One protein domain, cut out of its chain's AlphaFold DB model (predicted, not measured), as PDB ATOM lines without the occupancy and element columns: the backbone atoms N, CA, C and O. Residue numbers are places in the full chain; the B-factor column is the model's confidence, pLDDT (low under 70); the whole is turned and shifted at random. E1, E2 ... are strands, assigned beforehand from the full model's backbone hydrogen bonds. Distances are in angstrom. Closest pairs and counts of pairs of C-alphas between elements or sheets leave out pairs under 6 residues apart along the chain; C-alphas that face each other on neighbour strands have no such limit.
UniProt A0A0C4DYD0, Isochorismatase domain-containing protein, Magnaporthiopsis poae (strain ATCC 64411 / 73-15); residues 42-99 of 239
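This is residues 42 to 99 of the 239 residues of the protein "Isochorismatase domain-containing protein" of Magnaporthiopsis poae (strain ATCC 64411 / 73-15) (UniProt A0A0C4DYD0). The domain is a single strongly twisted sheet of five strands, in which a three-strand meander, E1, E2 and E3, stands side by side with a hairpin of E4 and E5. A long loop, residues 70 to 81, leads from E3 to the far edge strand E4, and E5 then folds back between E3 and E4. The printed part has 58 residues, no named helix and five named strands, E1 to E5 along the chain; the sheet's order is E1, E2, E3, E5, E4, mixed. The class is all strand, with under half of the residues in named elements. The whole is compact, with a radius of gyration of the C-alphas of 11.7 A, and flat, spanning 34 by 27 by 13 A.

E1, residues 46 to 48, and E2, residues 53 to 60, form an antiparallel hairpin, with N 54 and O 47 2.8 A apart. E2 bends by 53 degrees at residue 57. E2 and E3, residues 65 to 69, form another hairpin, with N 69 and O 55 2.7 A apart. E3 is parallel to E5, residues 90 to 95, at 11 degrees, with N 91 and O 66 2.8 A apart. E5 and E4, residues 82 to 85, are an antiparallel hairpin at 160 degrees, with N 84 and O 93 2.8 A apart. E1 and E4 are the edge strands and are apart.

E1 begins at C-alpha 46, (31.939, 6.849, -34.334). E2 is 20.8 A long from first to last C-alpha, E3 14.1 A and E5 13.7 A. E5 ends at C-alpha 95, (21.645, 17.364, -39.360).

The C-alphas farthest apart, of Lys 62 and Ser 98, are 34.1 A apart. The link from E3 to E4 is long, and the other three are tight. The printed part has no cut, and no printed residue is under 70 in pLDDT.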
ATOM      1  N   SER A  42      39.588   4.296 -34.920       74.75
ATOM      2  CA  SER A  42      39.977   4.431 -33.515       74.75
ATOM      3  C   SER A  42      39.082   5.393 -32.733       74.75
ATOM      4  O   SER A  42      39.286   5.543 -31.533       74.75
ATOM      5  N   ASP A  43      38.109   6.048 -33.382       84.62
ATOM      6  CA  ASP A  43      37.184   6.972 -32.720       84.62
ATOM      7  C   ASP A  43      36.045   6.185 -32.042       84.62
ATOM      8  O   ASP A  43      35.133   5.715 -32.734       84.62
ATOM      9  N   PRO A  44      36.037   6.056 -30.698       86.25
ATOM     10  CA  PRO A  44      34.995   5.319 -29.984       86.25
ATOM     11  C   PRO A  44      33.630   6.023 -30.028       86.25
ATOM     12  O   PRO A  44      32.620   5.431 -29.642       86.25
ATOM     13  N   ALA A  45      33.572   7.285 -30.469       90.19
ATOM     14  CA  ALA A  45      32.329   8.016 -30.671       90.19
ATOM     15  C   ALA A  45      31.687   7.721 -32.038       90.19
ATOM     16  O   ALA A  45      30.528   8.088 -32.248       90.19
ATOM     17  N   LEU A  46      32.399   7.074 -32.966       89.12
ATOM     18  CA  LEU A  46      31.939   6.849 -34.334       89.12
ATOM     19  C   LEU A  46      31.264   5.480 -34.497       89.12
ATOM     20  O   LEU A  46      31.906   4.431 -34.445       89.12
ATOM     21  N   MET A  47      29.966   5.492 -34.793       88.12
ATOM     22  CA  MET A  47      29.199   4.305 -35.174       88.12
ATOM     23  C   MET A  47      29.025   4.278 -36.694       88.12
ATOM     24  O   MET A  47      28.457   5.220 -37.235       88.12
ATOM     25  N   GLY A  48      29.445   3.214 -37.385       86.06
ATOM     26  CA  GLY A  48      29.224   3.045 -38.832       86.06
ATOM     27  C   GLY A  48      30.518   3.006 -39.642       86.06
ATOM     28  O   GLY A  48      31.472   2.385 -39.217       86.06
ATOM     29  N   ASN A  49      30.570   3.598 -40.831       82.56
ATOM     30  CA  ASN A  49      31.788   3.686 -41.644       82.56
ATOM     31  C   ASN A  49      31.963   5.088 -42.241       82.56
ATOM     32  O   ASN A  49      31.125   5.971 -42.054       82.56
ATOM     33  N   HIS A  50      33.036   5.297 -43.007       79.19
ATOM     34  CA  HIS A  50      33.323   6.596 -43.621       79.19
ATOM     35  C   HIS A  50      32.122   7.195 -44.391       79.19
ATOM     36  O   HIS A  50      31.872   8.396 -44.308       79.19
ATOM     37  N   TYR A  51      31.324   6.366 -45.072       81.94
ATOM     38  CA  TYR A  51      30.188   6.803 -45.889       81.94
ATOM     39  C   TYR A  51      28.871   6.941 -45.120       81.94
ATOM     40  O   TYR A  51      28.073   7.833 -45.422       81.94
ATOM     41  N   ASN A  52      28.638   6.057 -44.153       86.88
ATOM     42  CA  ASN A  52      27.417   5.968 -43.370       86.88
ATOM     43  C   ASN A  52      27.776   5.804 -41.893       86.88
ATOM     44  O   ASN A  52      28.044   4.694 -41.438       86.88
ATOM     45  N   HIS A  53      27.795   6.915 -41.163       88.69
ATOM     46  CA  HIS A  53      28.089   6.924 -39.739       88.69
ATOM     47  C   HIS A  53      27.245   7.935 -38.984       88.69
ATOM     48  O   HIS A  53      26.802   8.940 -39.547       88.69
ATOM     49  N   TRP A  54      27.107   7.682 -37.687       92.81
ATOM     50  CA  TRP A  54      26.658   8.635 -36.683       92.81
ATOM     51  C   TRP A  54      27.802   8.859 -35.699       92.81
ATOM     52  O   TRP A  54      28.454   7.904 -35.272       92.81
ATOM     53  N   LYS A  55      28.035  10.111 -35.317       93.81
ATOM     54  CA  LYS A  55      29.053  10.458 -34.326       93.81
ATOM     55  C   LYS A  55      28.390  10.874 -33.023       93.81
ATOM     56  O   LYS A  55      27.546  11.760 -33.012       93.81
ATOM     57  N   LEU A  56      28.741  10.234 -31.920       95.06
ATOM     58  CA  LEU A  56      28.250  10.615 -30.604       95.06
ATOM     59  C   LEU A  56      28.801  12.001 -30.230       95.06
ATOM     60  O   LEU A  56      30.010  12.217 -30.250       95.06
ATOM     61  N   VAL A  57      27.908  12.923 -29.870       94.31
ATOM     62  CA  VAL A  57      28.245  14.298 -29.468       94.31
ATOM     63  C   VAL A  57      28.292  14.422 -27.950       94.31
ATOM     64  O   VAL A  57      29.219  15.011 -27.402       94.31
ATOM     65  N   SER A  58      27.304  13.859 -27.254       94.50
ATOM     66  CA  SER A  58      27.255  13.886 -25.794       94.50
ATOM     67  C   SER A  58      26.446  12.726 -25.218       94.50
ATOM     68  O   SER A  58      25.600  12.124 -25.890       94.50
ATOM     69  N   LYS A  59      26.731  12.422 -23.950       95.25
ATOM     70  CA  LYS A  59      26.006  11.482 -23.094       95.25
ATOM     71  C   LYS A  59      25.608  12.217 -21.821       95.25
ATOM     72  O   LYS A  59      26.466  12.797 -21.165       95.25
ATOM     73  N   ASP A  60      24.332  12.165 -21.473       94.06
ATOM     74  CA  ASP A  60      23.862  12.496 -20.133       94.06
ATOM     75  C   ASP A  60      23.642  11.181 -19.388       94.06
ATOM     76  O   ASP A  60      22.663  10.470 -19.628       94.06
ATOM     77  N   GLU A  61      24.587  10.834 -18.519       93.50
ATOM     78  CA  GLU A  61      24.557   9.581 -17.762       93.50
ATOM     79  C   GLU A  61      23.419   9.545 -16.739       93.50
ATOM     80  O   GLU A  61      22.859   8.479 -16.489       93.50
ATOM     81  N   LYS A  62      23.028  10.702 -16.190       92.19
ATOM     82  CA  LYS A  62      21.946  10.791 -15.201       92.19
ATOM     83  C   LYS A  62      20.588  10.611 -15.865       92.19
ATOM     84  O   LYS A  62      19.748   9.879 -15.353       92.19
ATOM     85  N   ALA A  63      20.380  11.262 -17.008       90.50
ATOM     86  CA  ALA A  63      19.144  11.132 -17.775       90.50
ATOM     87  C   ALA A  63      19.121   9.880 -18.674       90.50
ATOM     88  O   ALA A  63      18.078   9.533 -19.227       90.50
ATOM     89  N   GLY A  64      20.261   9.209 -18.863       93.56
ATOM     90  CA  GLY A  64      20.403   8.091 -19.793       93.56
ATOM     91  C   GLY A  64      20.150   8.494 -21.250       93.56
ATOM     92  O   GLY A  64      19.581   7.704 -22.012       93.56
ATOM     93  N   THR A  65      20.525   9.721 -21.632       95.75
ATOM     94  CA  THR A  65      20.272  10.268 -22.974       95.75
ATOM     95  C   THR A  65      21.547  10.544 -23.764       95.75
ATOM     96  O   THR A  65      22.643  10.657 -23.217       95.75
ATOM     97  N   THR A  66      21.409  10.612 -25.087       96.31
ATOM     98  CA  THR A  66      22.516  10.809 -26.032       96.31
ATOM     99  C   THR A  66      22.177  11.844 -27.098       96.31
ATOM    100  O   THR A  66      21.020  11.956 -27.511       96.31
ATOM    101  N   ALA A  67      23.194  12.561 -27.571       96.50
ATOM    102  CA  ALA A  67      23.127  13.437 -28.739       96.50
ATOM    103  C   ALA A  67      24.055  12.917 -29.842       96.50
ATOM    104  O   ALA A  67      25.156  12.446 -29.547       96.50
ATOM    105  N   TRP A  68      23.624  13.013 -31.099       96.50
ATOM    106  CA  TRP A  68      24.339  12.436 -32.242       96.50
ATOM    107  C   TRP A  68      24.515  13.439 -33.382       96.50
ATOM    108  O   TRP A  68      23.634  14.240 -33.652       96.50
ATOM    109  N   ASP A  69      25.629  13.375 -34.093       96.12
ATOM    110  CA  ASP A  69      25.893  14.111 -35.324       96.12
ATOM    111  C   ASP A  69      25.724  13.162 -36.519       96.12
ATOM    112  O   ASP A  69      26.396  12.132 -36.627       96.12
ATOM    113  N   LEU A  70      24.771  13.502 -37.389       95.81
ATOM    114  CA  LEU A  70      24.395  12.771 -38.600       95.81
ATOM    115  C   LEU A  70      24.813  13.534 -39.874       95.81
ATOM    116  O   LEU A  70      24.503  13.094 -40.991       95.81
ATOM    117  N   THR A  71      25.510  14.667 -39.726       95.06
ATOM    118  CA  THR A  71      25.914  15.555 -40.825       95.06
ATOM    119  C   THR A  71      26.872  14.874 -41.786       95.06
ATOM    120  O   THR A  71      26.852  15.197 -42.969       95.06
ATOM    121  N   ARG A  72      27.691  13.920 -41.315       91.56
ATOM    122  CA  ARG A  72      28.798  13.329 -42.088       91.56
ATOM    123  C   ARG A  72      29.729  14.427 -42.628       91.56
ATOM    124  O   ARG A  72      30.082  14.443 -43.811       91.56
ATOM    125  N   SER A  73      30.086  15.378 -41.762       88.56
ATOM    126  CA  SER A  73      30.944  16.532 -42.073       88.56
ATOM    127  C   SER A  73      32.349  16.142 -42.553       88.56
ATOM    128  O   SER A  73      32.958  16.871 -43.326       88.56
ATOM    129  N   ALA A  74      32.822  14.944 -42.190       82.88
ATOM    130  CA  ALA A  74      34.067  14.374 -42.704       82.88
ATOM    131  C   ALA A  74      34.023  14.031 -44.209       82.88
ATOM    132  O   ALA A  74      35.073  13.902 -44.830       82.88
ATOM    133  N   ARG A  75      32.827  13.858 -44.794       84.19
ATOM    134  CA  ARG A  75      32.647  13.512 -46.216       84.19
ATOM    135  C   ARG A  75      32.392  14.740 -47.086       84.19
ATOM    136  O   ARG A  75      32.892  14.821 -48.201       84.19
ATOM    137  N   LEU A  76      31.556  15.658 -46.609       86.94
ATOM    138  CA  LEU A  76      31.214  16.897 -47.311       86.94
ATOM    139  C   LEU A  76      31.060  18.030 -46.291       86.94
ATOM    140  O   LEU A  76      30.628  17.751 -45.167       86.94
ATOM    141  N   PRO A  77      31.319  19.294 -46.671       90.88
ATOM    142  CA  PRO A  77      31.104  20.444 -45.797       90.88
ATOM    143  C   PRO A  77      29.669  20.519 -45.264       90.88
ATOM    144  O   PRO A  77      28.706  20.316 -46.004       90.88
ATOM    145  N   ALA A  78      29.523  20.804 -43.972       93.38
ATOM    146  CA  ALA A  78      28.243  21.067 -43.314       93.38
ATOM    147  C   ALA A  78      28.222  22.537 -42.863       93.38
ATOM    148  O   ALA A  78      28.587  22.821 -41.724       93.38
ATOM    149  N   PRO A  79      27.939  23.487 -43.774       93.56
ATOM    150  CA  PRO A  79      28.066  24.911 -43.479       93.56
ATOM    151  C   PRO A  79      26.966  25.434 -42.549       93.56
ATOM    152  O   PRO A  79      27.184  26.440 -41.882       93.56
ATOM    153  N   ASN A  80      25.801  24.775 -42.492       95.38
ATOM    154  CA  ASN A  80      24.625  25.275 -41.779       95.38
ATOM    155  C   ASN A  80      23.944  24.180 -40.934       95.38
ATOM    156  O   ASN A  80      22.734  23.967 -41.075       95.38
ATOM    157  N   PRO A  81      24.676  23.484 -40.043       96.25
ATOM    158  CA  PRO A  81      24.122  22.378 -39.279       96.25
ATOM    159  C   PRO A  81      23.002  22.850 -38.347       96.25
ATOM    160  O   PRO A  81      23.065  23.924 -37.742       96.25
ATOM    161  N   LYS A  82      21.964  22.023 -38.211       96.12
ATOM    162  CA  LYS A  82      20.807  22.262 -37.346       96.12
ATOM    163  C   LYS A  82      20.685  21.141 -36.328       96.12
ATOM    164  O   LYS A  82      20.741  19.967 -36.686       96.12
ATOM    165  N   THR A  83      20.467  21.504 -35.070       95.88
ATOM    166  CA  THR A  83      20.164  20.541 -34.009       95.88
ATOM    167  C   THR A  83      18.658  20.348 -33.912       95.88
ATOM    168  O   THR A  83      17.926  21.287 -33.604       95.88
ATOM    169  N   ILE A  84      18.197  19.122 -34.138       94.12
ATOM    170  CA  ILE A  84      16.808  18.710 -33.950       94.12
ATOM    171  C   ILE A  84      16.653  17.975 -32.619       94.12
ATOM    172  O   ILE A  84      17.491  17.156 -32.238       94.12
ATOM    173  N   LYS A  85      15.566  18.272 -31.901       93.50
ATOM    174  CA  LYS A  85      15.179  17.528 -30.698       93.50
ATOM    175  C   LYS A  85      14.461  16.250 -31.111       93.50
ATOM    176  O   LYS A  85      13.649  16.261 -32.030       93.50
ATOM    177  N   MET A  86      14.765  15.164 -30.419       91.12
ATOM    178  CA  MET A  86      14.202  13.844 -30.667       91.12
ATOM    179  C   MET A  86      13.512  13.326 -29.406       91.12
ATOM    180  O   MET A  86      13.789  13.779 -28.295       91.12
ATOM    181  N   LEU A  87      12.591  12.383 -29.584       87.00
ATOM    182  CA  LEU A  87      11.912  11.725 -28.473       87.00
ATOM    183  C   LEU A  87      12.733  10.522 -27.980       87.00
ATOM    184  O   LEU A  87      13.344   9.795 -28.764       87.00
ATOM    185  N   GLY A  88      12.701  10.275 -26.670       89.81
ATOM    186  CA  GLY A  88      13.341   9.115 -26.044       89.81
ATOM    187  C   GLY A  88      14.832   9.297 -25.735       89.81
ATOM    188  O   GLY A  88      15.320  10.403 -25.528       89.81
ATOM    189  N   LYS A  89      15.572   8.180 -25.661       92.56
ATOM    190  CA  LYS A  89      16.974   8.145 -25.179       92.56
ATOM    191  C   LYS A  89      17.995   8.768 -26.141       92.56
ATOM    192  O   LYS A  89      19.130   9.040 -25.756       92.56
ATOM    193  N   ARG A  90      17.623   8.985 -27.400       93.50
ATOM    194  CA  ARG A  90      18.390   9.808 -28.343       93.50
ATOM    195  C   ARG A  90      17.722  11.170 -28.317       93.50
ATOM    196  O   ARG A  90      16.709  11.346 -28.973       93.50
ATOM    197  N   ALA A  91      18.213  12.070 -27.476       94.75
ATOM    198  CA  ALA A  91      17.530  13.321 -27.155       94.75
ATOM    199  C   ALA A  91      17.692  14.382 -28.251       94.75
ATOM    200  O   ALA A  91      16.866  15.289 -28.372       94.75
ATOM    201  N   SER A  92      18.749  14.291 -29.062       96.62
ATOM    202  CA  SER A  92      18.948  15.200 -30.189       96.62
ATOM    203  C   SER A  92      19.816  14.609 -31.292       96.62
ATOM    204  O   SER A  92      20.612  13.694 -31.061       96.62
ATOM    205  N   ALA A  93      19.670  15.179 -32.487       96.56
ATOM    206  CA  ALA A  93      20.571  14.948 -33.601       96.56
ATOM    207  C   ALA A  93      20.979  16.258 -34.275       96.56
ATOM    208  O   ALA A  93      20.175  17.180 -34.377       96.56
ATOM    209  N   VAL A  94      22.205  16.317 -34.782       96.94
ATOM    210  CA  VAL A  94      22.681  17.378 -35.669       96.94
ATOM    211  C   VAL A  94      22.559  16.890 -37.107       96.94
ATOM    212  O   VAL A  94      23.087  15.833 -37.455       96.94
ATOM    213  N   ILE A  95      21.853  17.650 -37.938       96.50
ATOM    214  CA  ILE A  95      21.645  17.364 -39.360       96.50
ATOM    215  C   ILE A  95      22.123  18.536 -40.212       96.50
ATOM    216  O   ILE A  95      22.116  19.681 -39.771       96.50
ATOM    217  N   GLU A  96      22.526  18.251 -41.446       96.62
ATOM    218  CA  GLU A  96      22.879  19.276 -42.431       96.62
ATOM    219  C   GLU A  96      21.714  19.415 -43.430       96.62
ATOM    220  O   GLU A  96      21.436  18.444 -44.150       96.62
ATOM    221  N   PRO A  97      21.026  20.576 -43.478       96.00
ATOM    222  CA  PRO A  97      19.855  20.798 -44.329       96.00
ATOM    223  C   PRO A  97      20.081  20.466 -45.804       96.00
ATOM    224  O   PRO A  97      19.243  19.807 -46.414       96.00
ATOM    225  N   SER A  98      21.242  20.829 -46.362       94.06
ATOM    226  CA  SER A  98      21.560  20.655 -47.793       94.06
ATOM    227  C   SER A  98      21.579  19.200 -48.290       94.06
ATOM    228  O   SER A  98      21.622  18.958 -49.493       94.06
ATOM    229  N   ARG A  99      21.543  18.218 -47.384       91.69
ATOM    230  CA  ARG A  99      21.573  16.778 -47.703       91.69
ATOM    231  C   ARG A  99      20.667  15.940 -46.809       91.69
ATOM    232  O   ARG A  99      20.895  14.744 -46.624       91.69
TER     233      ARG A  99